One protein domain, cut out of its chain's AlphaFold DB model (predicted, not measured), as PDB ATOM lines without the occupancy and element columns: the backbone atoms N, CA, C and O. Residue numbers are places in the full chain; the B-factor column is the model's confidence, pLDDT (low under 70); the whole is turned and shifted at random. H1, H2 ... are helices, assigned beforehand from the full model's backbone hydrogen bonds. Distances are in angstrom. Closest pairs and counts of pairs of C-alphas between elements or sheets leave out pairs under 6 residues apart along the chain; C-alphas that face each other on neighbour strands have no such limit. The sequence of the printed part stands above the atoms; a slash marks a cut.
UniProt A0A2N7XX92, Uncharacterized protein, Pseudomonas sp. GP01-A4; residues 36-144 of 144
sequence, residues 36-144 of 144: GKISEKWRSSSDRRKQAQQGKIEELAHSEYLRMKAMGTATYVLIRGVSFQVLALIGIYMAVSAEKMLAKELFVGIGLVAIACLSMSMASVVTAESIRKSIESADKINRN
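What this domain is: This is residues 36 to 144 of the 144 residues of an uncharacterized protein of Pseudomonas sp. GP01-A4 (UniProt A0A2N7XX92). A long helical hairpin, H2 and H3 side by side, with a third long helix, H1, sticking out at one end, so that the three make an L. Residues 36 to 52 of H1 stand free as an arm, and the last residues of H1 meet the hairpin where H2 begins and H3 ends. The printed part has 109 residues and three named helices, H1, H2 and H3 in that order, with no named strand; the class is all helix. The whole is extended, with a radius of gyration of the C-alphas of 20.7 A, and spans 65 by 42 by 16 A.

Where its parts are: H1 runs from residue 36, C-alpha at (26.197, 16.603, 20.819), to residue 62, 38.9 A from first to last C-alpha. H2, residues 64 to 97, is 49.9 A long and begins with C-alpha 64 at (31.143, 19.176, -21.824). H3, residues 103 to 143, is 58.9 A long and ends with C-alpha 143 at (31.253, 5.922, -18.036).

How they stand to each other: H2 and H3 form a helical hairpin and touch, closest at the C-alphas of Gly 81 and Ser 121, 4.2 A apart. They run opposite ways at a shallow tilt of 19 degrees. H1 touches H3 with residues 57 to 61 alone, meeting residues 134 to 142; the closest C-alphas, of Ala 61 and Ala 138, are 4.7 A apart. These two run the same way at a steep tilt of 66 degrees. H1 and H2 touch only at the corner by their link, closest at the C-alphas of Leu 60 and Arg 67, 5.6 A apart. They run opposite ways at a steep tilt of 67 degrees, only just short of about perpendicular. In H1, H2 and H3 every O i to N i+4 pair is within hydrogen-bond range.

The domain as a whole: The C-alphas farthest apart, those of Met 101 and Asn 144, are 66.9 A apart. Without the free stretch the body spans 66 by 18 by 14 A. The printed part has no cut, and the links H1 to H2 and H2 to H3 are tight. The mean pLDDT of the printed part is 80.2; residues 100 to 106 and residue 144 are under 70.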
ATOM      1  N   GLY A  36      27.180  17.148  21.760       75.62
ATOM      2  CA  GLY A  36      26.197  16.603  20.819       75.62
ATOM      3  C   GLY A  36      25.688  17.655  19.830       75.62
ATOM      4  O   GLY A  36      25.796  17.474  18.618       75.62
ATOM      5  N   LYS A  37      25.248  18.818  20.331       77.75
ATOM      6  CA  LYS A  37      24.747  19.919  19.485       77.75
ATOM      7  C   LYS A  37      25.821  20.508  18.570       77.75
ATOM      8  O   LYS A  37      25.534  20.887  17.432       77.75
ATOM      9  N   ILE A  38      27.063  20.600  19.049       81.12
ATOM     10  CA  ILE A  38      28.190  21.083  18.238       81.12
ATOM     11  C   ILE A  38      28.493  20.084  17.120       81.12
ATOM     12  O   ILE A  38      28.629  20.488  15.963       81.12
ATOM     13  N   SER A  39      28.541  18.792  17.451       76.56
ATOM     14  CA  SER A  39      28.784  17.713  16.495       76.56
ATOM     15  C   SER A  39      27.691  17.642  15.429       76.56
ATOM     16  O   SER A  39      27.996  17.588  14.241       76.56
ATOM     17  N   GLU A  40      26.416  17.758  15.810       79.38
ATOM     18  CA  GLU A  40      25.292  17.793  14.867       79.38
ATOM     19  C   GLU A  40      25.339  19.012  13.944       79.38
ATOM     20  O   GLU A  40      25.136  18.893  12.733       79.38
ATOM     21  N   LYS A  41      25.667  20.194  14.479       80.31
ATOM     22  CA  LYS A  41      25.820  21.401  13.660       80.31
ATOM     23  C   LYS A  41      26.969  21.249  12.660       80.31
ATOM     24  O   LYS A  41      26.805  21.594  11.488       80.31
ATOM     25  N   TRP A  42      28.098  20.689  13.090       78.25
ATOM     26  CA  TRP A  42      29.234  20.377  12.217       78.25
ATOM     27  C   TRP A  42      28.884  19.333  11.159       78.25
ATOM     28  O   TRP A  42      29.205  19.520   9.985       78.25
ATOM     29  N   ARG A  43      28.178  18.270  11.548       82.25
ATOM     30  CA  ARG A  43      27.735  17.207  10.650       82.25
ATOM     31  C   ARG A  43      26.761  17.737   9.607       82.25
ATOM     32  O   ARG A  43      27.009  17.545   8.425       82.25
ATOM     33  N   SER A  44      25.748  18.507  10.005       82.12
ATOM     34  CA  SER A  44      24.798  19.110   9.057       82.12
ATOM     35  C   SER A  44      25.478  20.080   8.083       82.12
ATOM     36  O   SER A  44      25.145  20.111   6.900       82.12
ATOM     37  N   SER A  45      26.471  20.850   8.546       80.38
ATOM     38  CA  SER A  45      27.250  21.737   7.677       80.38
ATOM     39  C   SER A  45      28.126  20.944   6.703       80.38
ATOM     40  O   SER A  45      28.202  21.289   5.523       80.38
ATOM     41  N   SER A  46      28.742  19.857   7.173       79.62
ATOM     42  CA  SER A  46      29.524  18.931   6.351       79.62
ATOM     43  C   SER A  46      28.656  18.246   5.294       79.62
ATOM     44  O   SER A  46      29.013  18.241   4.117       79.62
ATOM     45  N   ASP A  47      27.474  17.761   5.673       82.88
ATOM     46  CA  ASP A  47      26.544  17.084   4.768       82.88
ATOM     47  C   ASP A  47      25.991  18.046   3.708       82.88
ATOM     48  O   ASP A  47      25.970  17.703   2.527       82.88
ATOM     49  N   ARG A  48      25.669  19.296   4.074       83.69
ATOM     50  CA  ARG A  48      25.311  20.344   3.097       83.69
ATOM     51  C   ARG A  48      26.440  20.630   2.108       83.69
ATOM     52  O   ARG A  48      26.185  20.803   0.918       83.69
ATOM     53  N   ARG A  49      27.694  20.677   2.574       81.00
ATOM     54  CA  ARG A  49      28.860  20.871   1.694       81.00
ATOM     55  C   ARG A  49      29.052  19.691   0.747       81.00
ATOM     56  O   ARG A  49      29.310  19.922  -0.428       81.00
ATOM     57  N   LYS A  50      28.885  18.459   1.232       81.75
ATOM     58  CA  LYS A  50      28.953  17.246   0.403       81.75
ATOM     59  C   LYS A  50      27.859  17.224  -0.657       81.75
ATOM     60  O   LYS A  50      28.164  16.981  -1.814       81.75
ATOM     61  N   GLN A  51      26.618  17.549  -0.295       82.75
ATOM     62  CA  GLN A  51      25.516  17.640  -1.260       82.75
ATOM     63  C   GLN A  51      25.775  18.717  -2.322       82.75
ATOM     64  O   GLN A  51      25.600  18.462  -3.509       82.75
ATOM     65  N   ALA A  52      26.269  19.894  -1.926       82.44
ATOM     66  CA  ALA A  52      26.632  20.946  -2.875       82.44
ATOM     67  C   ALA A  52      27.802  20.544  -3.795       82.44
ATOM     68  O   ALA A  52      27.837  20.941  -4.958       82.44
ATOM     69  N   GLN A  53      28.768  19.768  -3.292       78.44
ATOM     70  CA  GLN A  53      29.841  19.200  -4.111       78.44
ATOM     71  C   GLN A  53      29.304  18.157  -5.093       78.44
ATOM     72  O   GLN A  53      29.659  18.207  -6.264       78.44
ATOM     73  N   GLN A  54      28.418  17.271  -4.639       81.19
ATOM     74  CA  GLN A  54      27.798  16.252  -5.479       81.19
ATOM     75  C   GLN A  54      26.993  16.881  -6.623       81.19
ATOM     76  O   GLN A  54      27.195  16.513  -7.775       81.19
ATOM     77  N   GLY A  55      26.186  17.907  -6.330       82.06
ATOM     78  CA  GLY A  55      25.435  18.637  -7.355       82.06
ATOM     79  C   GLY A  55      26.338  19.290  -8.406       82.06
ATOM     80  O   GLY A  55      26.045  19.225  -9.594       82.06
ATOM     81  N   LYS A  56      27.492  19.840  -8.001       80.12
ATOM     82  CA  LYS A  56      28.485  20.373  -8.953       80.12
ATOM     83  C   LYS A  56      29.107  19.284  -9.827       80.12
ATOM     84  O   LYS A  56      29.369  19.534 -10.997       80.12
ATOM     85  N   ILE A  57      29.376  18.103  -9.268       80.81
ATOM     86  CA  ILE A  57      29.926  16.961 -10.014       80.81
ATOM     87  C   ILE A  57      28.905  16.463 -11.045       80.81
ATOM     88  O   ILE A  57      29.279  16.209 -12.187       80.81
ATOM     89  N   GLU A  58      27.628  16.374 -10.673       79.31
ATOM     90  CA  GLU A  58      26.546  16.009 -11.595       79.31
ATOM     91  C   GLU A  58      26.374  17.049 -12.708       79.31
ATOM     92  O   GLU A  58      26.292  16.685 -13.879       79.31
ATOM     93  N   GLU A  59      26.411  18.343 -12.382       81.62
ATOM     94  CA  GLU A  59      26.352  19.426 -13.372       81.62
ATOM     95  C   GLU A  59      27.543  19.374 -14.353       81.62
ATOM     96  O   GLU A  59      27.379  19.536 -15.564       81.62
ATOM     97  N   LEU A  60      28.744  19.067 -13.844       76.81
ATOM     98  CA  LEU A  60      29.951  18.844 -14.647       76.81
ATOM     99  C   LEU A  60      29.858  17.584 -15.522       76.81
ATOM    100  O   LEU A  60      30.430  17.570 -16.610       76.81
ATOM    101  N   ALA A  61      29.159  16.538 -15.079       75.69
ATOM    102  CA  ALA A  61      29.002  15.305 -15.850       75.69
ATOM    103  C   ALA A  61      28.126  15.509 -17.098       75.69
ATOM    104  O   ALA A  61      28.413  14.931 -18.143       75.69
ATOM    105  N   HIS A  62      27.106  16.369 -17.012       81.00
ATOM    106  CA  HIS A  62      26.124  16.567 -18.084       81.00
ATOM    107  C   HIS A  62      26.515  17.640 -19.112       81.00
ATOM    108  O   HIS A  62      25.873  17.750 -20.155       81.00
ATOM    109  N   SER A  63      27.552  18.446 -18.851       82.06
ATOM    110  CA  SER A  63      27.958  19.536 -19.743       82.06
ATOM    111  C   SER A  63      29.453  19.514 -20.053       82.06
ATOM    112  O   SER A  63      30.306  19.869 -19.235       82.06
ATOM    113  N   GLU A  64      29.775  19.166 -21.298       77.81
ATOM    114  CA  GLU A  64      31.143  19.176 -21.824       77.81
ATOM    115  C   GLU A  64      31.768  20.584 -21.797       77.81
ATOM    116  O   GLU A  64      32.943  20.754 -21.463       77.81
ATOM    117  N   TYR A  65      30.956  21.618 -22.037       83.19
ATOM    118  CA  TYR A  65      31.387  23.012 -21.941       83.19
ATOM    119  C   TYR A  65      31.842  23.387 -20.520       83.19
ATOM    120  O   TYR A  65      32.899  24.000 -20.337       83.19
ATOM    121  N   LEU A  66      31.080  22.990 -19.493       78.69
ATOM    122  CA  LEU A  66      31.416  23.264 -18.091       78.69
ATOM    123  C   LEU A  66      32.702  22.547 -17.658       78.69
ATOM    124  O   LEU A  66      33.527  23.140 -16.958       78.69
ATOM    125  N   ARG A  67      32.922  21.317 -18.131       74.88
ATOM    126  CA  ARG A  67      34.183  20.579 -17.948       74.88
ATOM    127  C   ARG A  67      35.377  21.308 -18.538       74.88
ATOM    128  O   ARG A  67      36.382  21.498 -17.853       74.88
ATOM    129  N   MET A  68      35.271  21.730 -19.796       79.94
ATOM    130  CA  MET A  68      36.364  22.403 -20.493       79.94
ATOM    131  C   MET A  68      36.712  23.730 -19.803       79.94
ATOM    132  O   MET A  68      37.886  24.035 -19.581       79.94
ATOM    133  N   LYS A  69      35.697  24.467 -19.338       84.38
ATOM    134  CA  LYS A  69      35.879  25.670 -18.512       84.38
ATOM    135  C   LYS A  69      36.548  25.365 -17.165       84.38
ATOM    136  O   LYS A  69      37.433  26.114 -16.739       84.38
ATOM    137  N   ALA A  70      36.159  24.283 -16.490       79.31
ATOM    138  CA  ALA A  70      36.755  23.873 -15.218       79.31
ATOM    139  C   ALA A  70      38.230  23.469 -15.374       79.31
ATOM    140  O   ALA A  70      39.065  23.901 -14.578       79.31
ATOM    141  N   MET A  71      38.575  22.731 -16.436       79.94
ATOM    142  CA  MET A  71      39.966  22.417 -16.779       79.94
ATOM    143  C   MET A  71      40.778  23.685 -17.062       79.94
ATOM    144  O   MET A  71      41.856  23.855 -16.499       79.94
ATOM    145  N   GLY A  72      40.244  24.612 -17.864       80.38
ATOM    146  CA  GLY A  72      40.903  25.893 -18.136       80.38
ATOM    147  C   GLY A  72      41.147  26.710 -16.863       80.38
ATOM    148  O   GLY A  72      42.227  27.267 -16.674       80.38
ATOM    149  N   THR A  73      40.179  26.710 -15.945       82.31
ATOM    150  CA  THR A  73      40.310  27.381 -14.643       82.31
ATOM    151  C   THR A  73      41.396  26.733 -13.785       82.31
ATOM    152  O   THR A  73      42.209  27.446 -13.201       82.31
ATOM    153  N   ALA A  74      41.465  25.398 -13.734       79.56
ATOM    154  CA  ALA A  74      42.513  24.688 -13.003       79.56
ATOM    155  C   ALA A  74      43.910  25.024 -13.549       79.56
ATOM    156  O   ALA A  74      44.808  25.363 -12.778       79.56
ATOM    157  N   THR A  75      44.079  25.014 -14.873       80.38
ATOM    158  CA  THR A  75      45.341  25.384 -15.527       80.38
ATOM    159  C   THR A  75      45.720  26.836 -15.239       80.38
ATOM    160  O   THR A  75      46.864  27.114 -14.890       80.38
ATOM    161  N   TYR A  76      44.763  27.766 -15.310       86.25
ATOM    162  CA  TYR A  76      45.002  29.173 -14.989       86.25
ATOM    163  C   TYR A  76      45.456  29.369 -13.535       86.25
ATOM    164  O   TYR A  76      46.399  30.115 -13.267       86.25
ATOM    165  N   VAL A  77      44.824  28.665 -12.592       80.50
ATOM    166  CA  VAL A  77      45.191  28.706 -11.170       80.50
ATOM    167  C   VAL A  77      46.607  28.163 -10.952       80.50
ATOM    168  O   VAL A  77      47.369  28.779 -10.208       80.50
ATOM    169  N   LEU A  78      46.995  27.084 -11.640       82.19
ATOM    170  CA  LEU A  78      48.360  26.549 -11.587       82.19
ATOM    171  C   LEU A  78      49.388  27.523 -12.172       82.19
ATOM    172  O   LEU A  78      50.411  27.772 -11.538       82.19
ATOM    173  N   ILE A  79      49.108  28.127 -13.332       86.19
ATOM    174  CA  ILE A  79      49.986  29.136 -13.950       86.19
ATOM    175  C   ILE A  79      50.185  30.323 -12.999       86.19
ATOM    176  O   ILE A  79      51.307  30.800 -12.813       86.19
ATOM    177  N   ARG A  80      49.112  30.781 -12.348       83.69
ATOM    178  CA  ARG A  80      49.181  31.843 -11.339       83.69
ATOM    179  C   ARG A  80      50.015  31.427 -10.122       83.69
ATOM    180  O   ARG A  80      50.820  32.227  -9.654       83.69
ATOM    181  N   GLY A  81      49.863  30.194  -9.638       81.12
ATOM    182  CA  GLY A  81      50.679  29.635  -8.555       81.12
ATOM    183  C   GLY A  81      52.170  29.633  -8.881       81.12
ATOM    184  O   GLY A  81      52.975  30.180  -8.127       81.12
ATOM    185  N   VAL A  82      52.525  29.111 -10.059       86.81
ATOM    186  CA  VAL A  82      53.905  29.114 -10.568       86.81
ATOM    187  C   VAL A  82      54.443  30.542 -10.677       86.81
ATOM    188  O   VAL A  82      55.573  30.803 -10.274       86.81
ATOM    189  N   SER A  83      53.622  31.488 -11.144       83.81
ATOM    190  CA  SER A  83      54.018  32.897 -11.264       83.81
ATOM    191  C   SER A  83      54.403  33.510  -9.910       83.81
ATOM    192  O   SER A  83      55.422  34.193  -9.812       83.81
ATOM    193  N   PHE A  84      53.648  33.227  -8.842       84.44
ATOM    194  CA  PHE A  84      54.001  33.672  -7.487       84.44
ATOM    195  C   PHE A  84      55.286  33.028  -6.968       84.44
ATOM    196  O   PHE A  84      56.067  33.679  -6.277       84.44
ATOM    197  N   GLN A  85      55.529  31.765  -7.312       80.38
ATOM    198  CA  GLN A  85      56.741  31.060  -6.911       80.38
ATOM    199  C   GLN A  85      57.988  31.631  -7.595       80.38
ATOM    200  O   GLN A  85      59.004  31.841  -6.936       80.38
ATOM    201  N   VAL A  86      57.895  31.964  -8.886       89.19
ATOM    202  CA  VAL A  86      58.962  32.669  -9.615       89.19
ATOM    203  C   VAL A  86      59.234  34.036  -8.983       89.19
ATOM    204  O   VAL A  86      60.389  34.385  -8.748       89.19
ATOM    205  N   LEU A  87      58.186  34.788  -8.637       86.44
ATOM    206  CA  LEU A  87      58.322  36.107  -8.016       86.44
ATOM    207  C   LEU A  87      58.982  36.028  -6.629       86.44
ATOM    208  O   LEU A  87      59.852  36.838  -6.314       86.44
ATOM    209  N   ALA A  88      58.640  35.012  -5.832       84.69
ATOM    210  CA  ALA A  88      59.288  34.753  -4.549       84.69
ATOM    211  C   ALA A  88      60.788  34.451  -4.709       84.69
ATOM    212  O   ALA A  88      61.600  35.001  -3.968       84.69
ATOM    213  N   LEU A  89      61.165  33.627  -5.694       87.38
ATOM    214  CA  LEU A  89      62.570  33.313  -5.976       87.38
ATOM    215  C   LEU A  89      63.365  34.555  -6.393       87.38
ATOM    216  O   LEU A  89      64.473  34.761  -5.903       87.38
ATOM    217  N   ILE A  90      62.786  35.404  -7.248       88.75
ATOM    218  CA  ILE A  90      63.402  36.674  -7.656       88.75
ATOM    219  C   ILE A  90      63.593  37.592  -6.444       88.75
ATOM    220  O   ILE A  90      64.670  38.159  -6.271       88.75
ATOM    221  N   GLY A  91      62.580  37.708  -5.578       83.19
ATOM    222  CA  GLY A  91      62.667  38.508  -4.357       83.19
ATOM    223  C   GLY A  91      63.784  38.025  -3.430       83.19
ATOM    224  O   GLY A  91      64.620  38.821  -3.008       83.19
ATOM    225  N   ILE A  92      63.849  36.716  -3.170       84.00
ATOM    226  CA  ILE A  92      64.908  36.108  -2.350       84.00
ATOM    227  C   ILE A  92      66.288  36.379  -2.959       84.00
ATOM    228  O   ILE A  92      67.205  36.770  -2.239       84.00
ATOM    229  N   TYR A  93      66.436  36.223  -4.276       85.62
ATOM    230  CA  TYR A  93      67.690  36.514  -4.969       85.62
ATOM    231  C   TYR A  93      68.116  37.978  -4.789       85.62
ATOM    232  O   TYR A  93      69.258  38.247  -4.411       85.62
ATOM    233  N   MET A  94      67.185  38.923  -4.966       83.00
ATOM    234  CA  MET A  94      67.443  40.346  -4.735       83.00
ATOM    235  C   MET A  94      67.869  40.627  -3.289       83.00
ATOM    236  O   MET A  94      68.839  41.352  -3.079       83.00
ATOM    237  N   ALA A  95      67.209  40.011  -2.301       80.31
ATOM    238  CA  ALA A  95      67.555  40.170  -0.887       80.31
ATOM    239  C   ALA A  95      68.971  39.678  -0.559       80.31
ATOM    240  O   ALA A  95      69.672  40.316   0.220       80.31
ATOM    241  N   VAL A  96      69.398  38.561  -1.157       81.62
ATOM    242  CA  VAL A  96      70.747  38.004  -0.959       81.62
ATOM    243  C   VAL A  96      71.814  38.870  -1.635       81.62
ATOM    244  O   VAL A  96      72.920  38.989  -1.118       81.62
ATOM    245  N   SER A  97      71.484  39.491  -2.768       82.81
ATOM    246  CA  SER A  97      72.411  40.353  -3.513       82.81
ATOM    247  C   SER A  97      72.566  41.774  -2.947       82.81
ATOM    248  O   SER A  97      73.461  42.499  -3.373       82.81
ATOM    249  N   ALA A  98      71.708  42.193  -2.011       79.44
ATOM    250  CA  ALA A  98      71.722  43.548  -1.466       79.44
ATOM    251  C   ALA A  98      72.868  43.762  -0.456       79.44
ATOM    252  O   ALA A  98      73.095  42.951   0.442       79.44
ATOM    253  N   GLU A  99      73.582  44.889  -0.569       74.62
ATOM    254  CA  GLU A  99      74.691  45.225   0.330       74.62
ATOM    255  C   GLU A  99      74.251  45.531   1.780       74.62
ATOM    256  O   GLU A  99      73.123  45.941   2.071       74.62
ATOM    257  N   LYS A 100      75.197  45.352   2.715       67.88
ATOM    258  CA  LYS A 100      74.991  45.204   4.171       67.88
ATOM    259  C   LYS A 100      74.235  46.343   4.875       67.88
ATOM    260  O   LYS A 100      73.715  46.112   5.963       67.88
ATOM    261  N   MET A 101      74.169  47.546   4.300       57.75
ATOM    262  CA  MET A 101      73.598  48.728   4.966       57.75
ATOM    263  C   MET A 101      72.074  48.866   4.786       57.75
ATOM    264  O   MET A 101      71.416  49.454   5.638       57.75
ATOM    265  N   LEU A 102      71.501  48.256   3.739       58.53
ATOM    266  CA  LEU A 102      70.050  48.191   3.473       58.53
ATOM    267  C   LEU A 102      69.454  46.801   3.764       58.53
ATOM    268  O   LEU A 102      68.239  46.624   3.731       58.53
ATOM    269  N   ALA A 103      70.301  45.819   4.082       61.69
ATOM    270  CA  ALA A 103      69.940  44.407   4.123       61.69
ATOM    271  C   ALA A 103      68.953  44.022   5.239       61.69
ATOM    272  O   ALA A 103      68.120  43.157   5.011       61.69
ATOM    273  N   LYS A 104      68.989  44.629   6.436       67.12
ATOM    274  CA  LYS A 104      68.163  44.148   7.569       67.12
ATOM    275  C   LYS A 104      66.655  44.354   7.373       67.12
ATOM    276  O   LYS A 104      65.900  43.400   7.528       67.12
ATOM    277  N   GLU A 105      66.228  45.559   7.006       68.56
ATOM    278  CA  GLU A 105      64.800  45.874   6.813       68.56
ATOM    279  C   GLU A 105      64.248  45.245   5.520       68.56
ATOM    280  O   GLU A 105      63.142  44.701   5.504       68.56
ATOM    281  N   LEU A 106      65.050  45.218   4.446       67.06
ATOM    282  CA  LEU A 106      64.689  44.547   3.190       67.06
ATOM    283  C   LEU A 106      64.576  43.029   3.347       67.06
ATOM    284  O   LEU A 106      63.683  42.427   2.757       67.06
ATOM    285  N   PHE A 107      65.434  42.400   4.154       73.75
ATOM    286  CA  PHE A 107      65.410  40.951   4.350       73.75
ATOM    287  C   PHE A 107      64.148  40.489   5.084       73.75
ATOM    288  O   PHE A 107      63.541  39.494   4.690       73.75
ATOM    289  N   VAL A 108      63.701  41.232   6.104       79.31
ATOM    290  CA  VAL A 108      62.452  40.922   6.822       79.31
ATOM    291  C   VAL A 108      61.238  41.134   5.914       79.31
ATOM    292  O   VAL A 108      60.379  40.255   5.825       79.31
ATOM    293  N   GLY A 109      61.185  42.256   5.186       80.62
ATOM    294  CA  GLY A 109      60.088  42.552   4.260       80.62
ATOM    295  C   GLY A 109      59.974  41.528   3.127       80.62
ATOM    296  O   GLY A 109      58.900  40.973   2.892       80.62
ATOM    297  N   ILE A 110      61.089  41.215   2.464       80.56
ATOM    298  CA  ILE A 110      61.125  40.227   1.378       80.56
ATOM    299  C   ILE A 110      60.831  38.819   1.906       80.56
ATOM    300  O   ILE A 110      60.105  38.070   1.253       80.56
ATOM    301  N   GLY A 111      61.326  38.465   3.096       80.12
ATOM    302  CA  GLY A 111      61.027  37.184   3.736       80.12
ATOM    303  C   GLY A 111      59.526  36.980   3.960       80.12
ATOM    304  O   GLY A 111      58.984  35.934   3.600       80.12
ATOM    305  N   LEU A 112      58.825  37.996   4.474       84.44
ATOM    306  CA  LEU A 112      57.371  37.945   4.662       84.44
ATOM    307  C   LEU A 112      56.614  37.831   3.333       84.44
ATOM    308  O   LEU A 112      55.689  37.024   3.220       84.44
ATOM    309  N   VAL A 113      57.024  38.587   2.311       84.50
ATOM    310  CA  VAL A 113      56.420  38.521   0.970       84.50
ATOM    311  C   VAL A 113      56.640  37.150   0.328       84.50
ATOM    312  O   VAL A 113      55.712  36.599  -0.268       84.50
ATOM    313  N   ALA A 114      57.826  36.559   0.486       81.94
ATOM    314  CA  ALA A 114      58.129  35.225  -0.017       81.94
ATOM    315  C   ALA A 114      57.259  34.157   0.664       81.94
ATOM    316  O   ALA A 114      56.662  33.331  -0.024       81.94
ATOM    317  N   ILE A 115      57.106  34.209   1.993       86.00
ATOM    318  CA  ILE A 115      56.226  33.293   2.740       86.00
ATOM    319  C   ILE A 115      54.771  33.437   2.277       86.00
ATOM    320  O   ILE A 115      54.103  32.434   2.010       86.00
ATOM    321  N   ALA A 116      54.283  34.672   2.115       85.38
ATOM    322  CA  ALA A 116      52.939  34.925   1.607       85.38
ATOM    323  C   ALA A 116      52.751  34.346   0.192       85.38
ATOM    324  O   ALA A 116      51.775  33.636  -0.057       85.38
ATOM    325  N   CYS A 117      53.714  34.555  -0.710       80.75
ATOM    326  CA  CYS A 117      53.679  34.007  -2.070       80.75
ATOM    327  C   CYS A 117      53.696  32.473  -2.087       80.75
ATOM    328  O   CYS A 117      52.938  31.861  -2.839       80.75
ATOM    329  N   LEU A 118      54.502  31.838  -1.231       81.44
ATOM    330  CA  LEU A 118      54.546  30.378  -1.109       81.44
ATOM    331  C   LEU A 118      53.228  29.815  -0.565       81.44
ATOM    332  O   LEU A 118      52.733  28.811  -1.079       81.44
ATOM    333  N   SER A 119      52.609  30.488   0.409       83.44
ATOM    334  CA  SER A 119      51.296  30.089   0.929       83.44
ATOM    335  C   SER A 119      50.194  30.188  -0.136       83.44
ATOM    336  O   SER A 119      49.370  29.279  -0.263       83.44
ATOM    337  N   MET A 120      50.221  31.237  -0.967       81.00
ATOM    338  CA  MET A 120      49.292  31.394  -2.089       81.00
ATOM    339  C   MET A 120      49.541  30.364  -3.194       81.00
ATOM    340  O   MET A 120      48.578  29.837  -3.756       81.00
ATOM    341  N   SER A 121      50.803  30.030  -3.476       83.00
ATOM    342  CA  SER A 121      51.146  28.948  -4.405       83.00
ATOM    343  C   SER A 121      50.579  27.613  -3.912       83.00
ATOM    344  O   SER A 121      49.847  26.945  -4.644       83.00
ATOM    345  N   MET A 122      50.768  27.277  -2.633       83.12
ATOM    346  CA  MET A 122      50.205  26.056  -2.048       83.12
ATOM    347  C   MET A 122      48.669  26.025  -2.131       83.12
ATOM    348  O   MET A 122      48.083  25.016  -2.523       83.12
ATOM    349  N   ALA A 123      47.999  27.148  -1.847       81.12
ATOM    350  CA  ALA A 123      46.545  27.257  -1.974       81.12
ATOM    351  C   ALA A 123      46.061  27.046  -3.422       81.12
ATOM    352  O   ALA A 123      45.016  26.425  -3.647       81.12
ATOM    353  N   SER A 124      46.825  27.522  -4.408       81.25
ATOM    354  CA  SER A 124      46.515  27.330  -5.828       81.25
ATOM    355  C   SER A 124      46.613  25.855  -6.245       81.25
ATOM    356  O   SER A 124      45.715  25.355  -6.923       81.25
ATOM    357  N   VAL A 125      47.622  25.128  -5.751       82.31
ATOM    358  CA  VAL A 125      47.802  23.689  -6.007       82.31
ATOM    359  C   VAL A 125      46.665  22.880  -5.387       82.31
ATOM    360  O   VAL A 125      46.034  22.084  -6.078       82.31
ATOM    361  N   VAL A 126      46.326  23.141  -4.121       84.12
ATOM    362  CA  VAL A 126      45.209  22.463  -3.436       84.12
ATOM    363  C   VAL A 126      43.883  22.709  -4.164       84.12
ATOM    364  O   VAL A 126      43.080  21.790  -4.347       84.12
ATOM    365  N   THR A 127      43.657  23.939  -4.629       81.50
ATOM    366  CA  THR A 127      42.453  24.280  -5.397       81.50
ATOM    367  C   THR A 127      42.419  23.520  -6.723       81.50
ATOM    368  O   THR A 127      41.397  22.916  -7.053       81.50
ATOM    369  N   ALA A 128      43.534  23.472  -7.457       79.75
ATOM    370  CA  ALA A 128      43.633  22.743  -8.718       79.75
ATOM    371  C   ALA A 128      43.414  21.229  -8.542       79.75
ATOM    372  O   ALA A 128      42.678  20.623  -9.325       79.75
ATOM    373  N   GLU A 129      43.969  20.621  -7.489       83.25
ATOM    374  CA  GLU A 129      43.724  19.212  -7.166       83.25
ATOM    375  C   GLU A 129      42.251  18.933  -6.863       83.25
ATOM    376  O   GLU A 129      41.700  17.934  -7.331       83.25
ATOM    377  N   SER A 130      41.588  19.819  -6.112       81.94
ATOM    378  CA  SER A 130      40.165  19.663  -5.792       81.94
ATOM    379  C   SER A 130      39.278  19.710  -7.045       81.94
ATOM    380  O   SER A 130      38.352  18.906  -7.185       81.94
ATOM    381  N   ILE A 131      39.606  20.590  -7.998       80.81
ATOM    382  CA  ILE A 131      38.911  20.694  -9.286       80.81
ATOM    383  C   ILE A 131      39.154  19.425 -10.108       80.81
ATOM    384  O   ILE A 131      38.204  18.834 -10.619       80.81
ATOM    385  N   ARG A 132      40.403  18.949 -10.178       82.38
ATOM    386  CA  ARG A 132      40.761  17.740 -10.932       82.38
ATOM    387  C   ARG A 132      40.058  16.489 -10.397       82.38
ATOM    388  O   ARG A 132      39.517  15.724 -11.188       82.38
ATOM    389  N   LYS A 133      39.995  16.318  -9.072       85.44
ATOM    390  CA  LYS A 133      39.244  15.223  -8.428       85.44
ATOM    391  C   LYS A 133      37.745  15.284  -8.733       85.44
ATOM    392  O   LYS A 133      37.118  14.245  -8.926       85.44
ATOM    393  N   SER A 134      37.177  16.490  -8.800       82.38
ATOM    394  CA  SER A 134      35.763  16.685  -9.151       82.38
ATOM    395  C   SER A 134      35.483  16.271 -10.601       82.38
ATOM    396  O   SER A 134      34.489  15.601 -10.860       82.38
ATOM    397  N   ILE A 135      36.394  16.595 -11.526       81.25
ATOM    398  CA  ILE A 135      36.306  16.182 -12.936       81.25
ATOM    399  C   ILE A 135      36.453  14.661 -13.067       81.25
ATOM    400  O   ILE A 135      35.617  14.032 -13.698       81.25
ATOM    401  N   GLU A 136      37.446  14.045 -12.418       85.50
ATOM    402  CA  GLU A 136      37.627  12.583 -12.460       85.50
ATOM    403  C   GLU A 136      36.397  11.832 -11.919       85.50
ATOM    404  O   GLU A 136      36.013  10.780 -12.433       85.50
ATOM    405  N   SER A 137      35.750  12.383 -10.891       83.94
ATOM    406  CA  SER A 137      34.516  11.818 -10.334       83.94
ATOM    407  C   SER A 137      33.347  11.938 -11.318       83.94
ATOM    408  O   SER A 137      32.588  10.984 -11.469       83.94
ATOM    409  N   ALA A 138      33.237  13.061 -12.035       80.00
ATOM    410  CA  ALA A 138      32.251  13.237 -13.102       80.00
ATOM    411  C   ALA A 138      32.504  12.288 -14.292       80.00
ATOM    412  O   ALA A 138      31.564  11.709 -14.834       80.00
ATOM    413  N   ASP A 139      33.768  12.063 -14.668       81.81
ATOM    414  CA  ASP A 139      34.164  11.099 -15.705       81.81
ATOM    415  C   ASP A 139      33.741   9.667 -15.366       81.81
ATOM    416  O   ASP A 139      33.293   8.943 -16.253       81.81
ATOM    417  N   LYS A 140      33.851   9.264 -14.094       84.75
ATOM    418  CA  LYS A 140      33.400   7.940 -13.636       84.75
ATOM    419  C   LYS A 140      31.885   7.778 -13.745       84.75
ATOM    420  O   LYS A 140      31.437   6.700 -14.113       84.75
ATOM    421  N   ILE A 141      31.117   8.831 -13.463       79.81
ATOM    422  CA  ILE A 141      29.650   8.811 -13.585       79.81
ATOM    423  C   ILE A 141      29.233   8.690 -15.053       79.81
ATOM    424  O   ILE A 141      28.357   7.899 -15.352       79.81
ATOM    425  N   ASN A 142      29.889   9.404 -15.972       72.75
ATOM    426  CA  ASN A 142      29.549   9.362 -17.400       72.75
ATOM    427  C   ASN A 142      29.988   8.066 -18.122       72.75
ATOM    428  O   ASN A 142      29.660   7.874 -19.290       72.75
ATOM    429  N   ARG A 143      30.811   7.220 -17.485       71.38
ATOM    430  CA  ARG A 143      31.253   5.922 -18.036       71.38
ATOM    431  C   ARG A 143      30.411   4.732 -17.564       71.38
ATOM    432  O   ARG A 143      30.553   3.666 -18.159       71.38
ATOM    433  N   ASN A 144      29.622   4.903 -16.504       61.66
ATOM    434  CA  ASN A 144      28.648   3.919 -16.024       61.66
ATOM    435  C   ASN A 144      27.285   4.176 -16.663       61.66
ATOM    436  O   ASN A 144      26.560   3.179 -16.863       61.66
TER     437      ASN A 144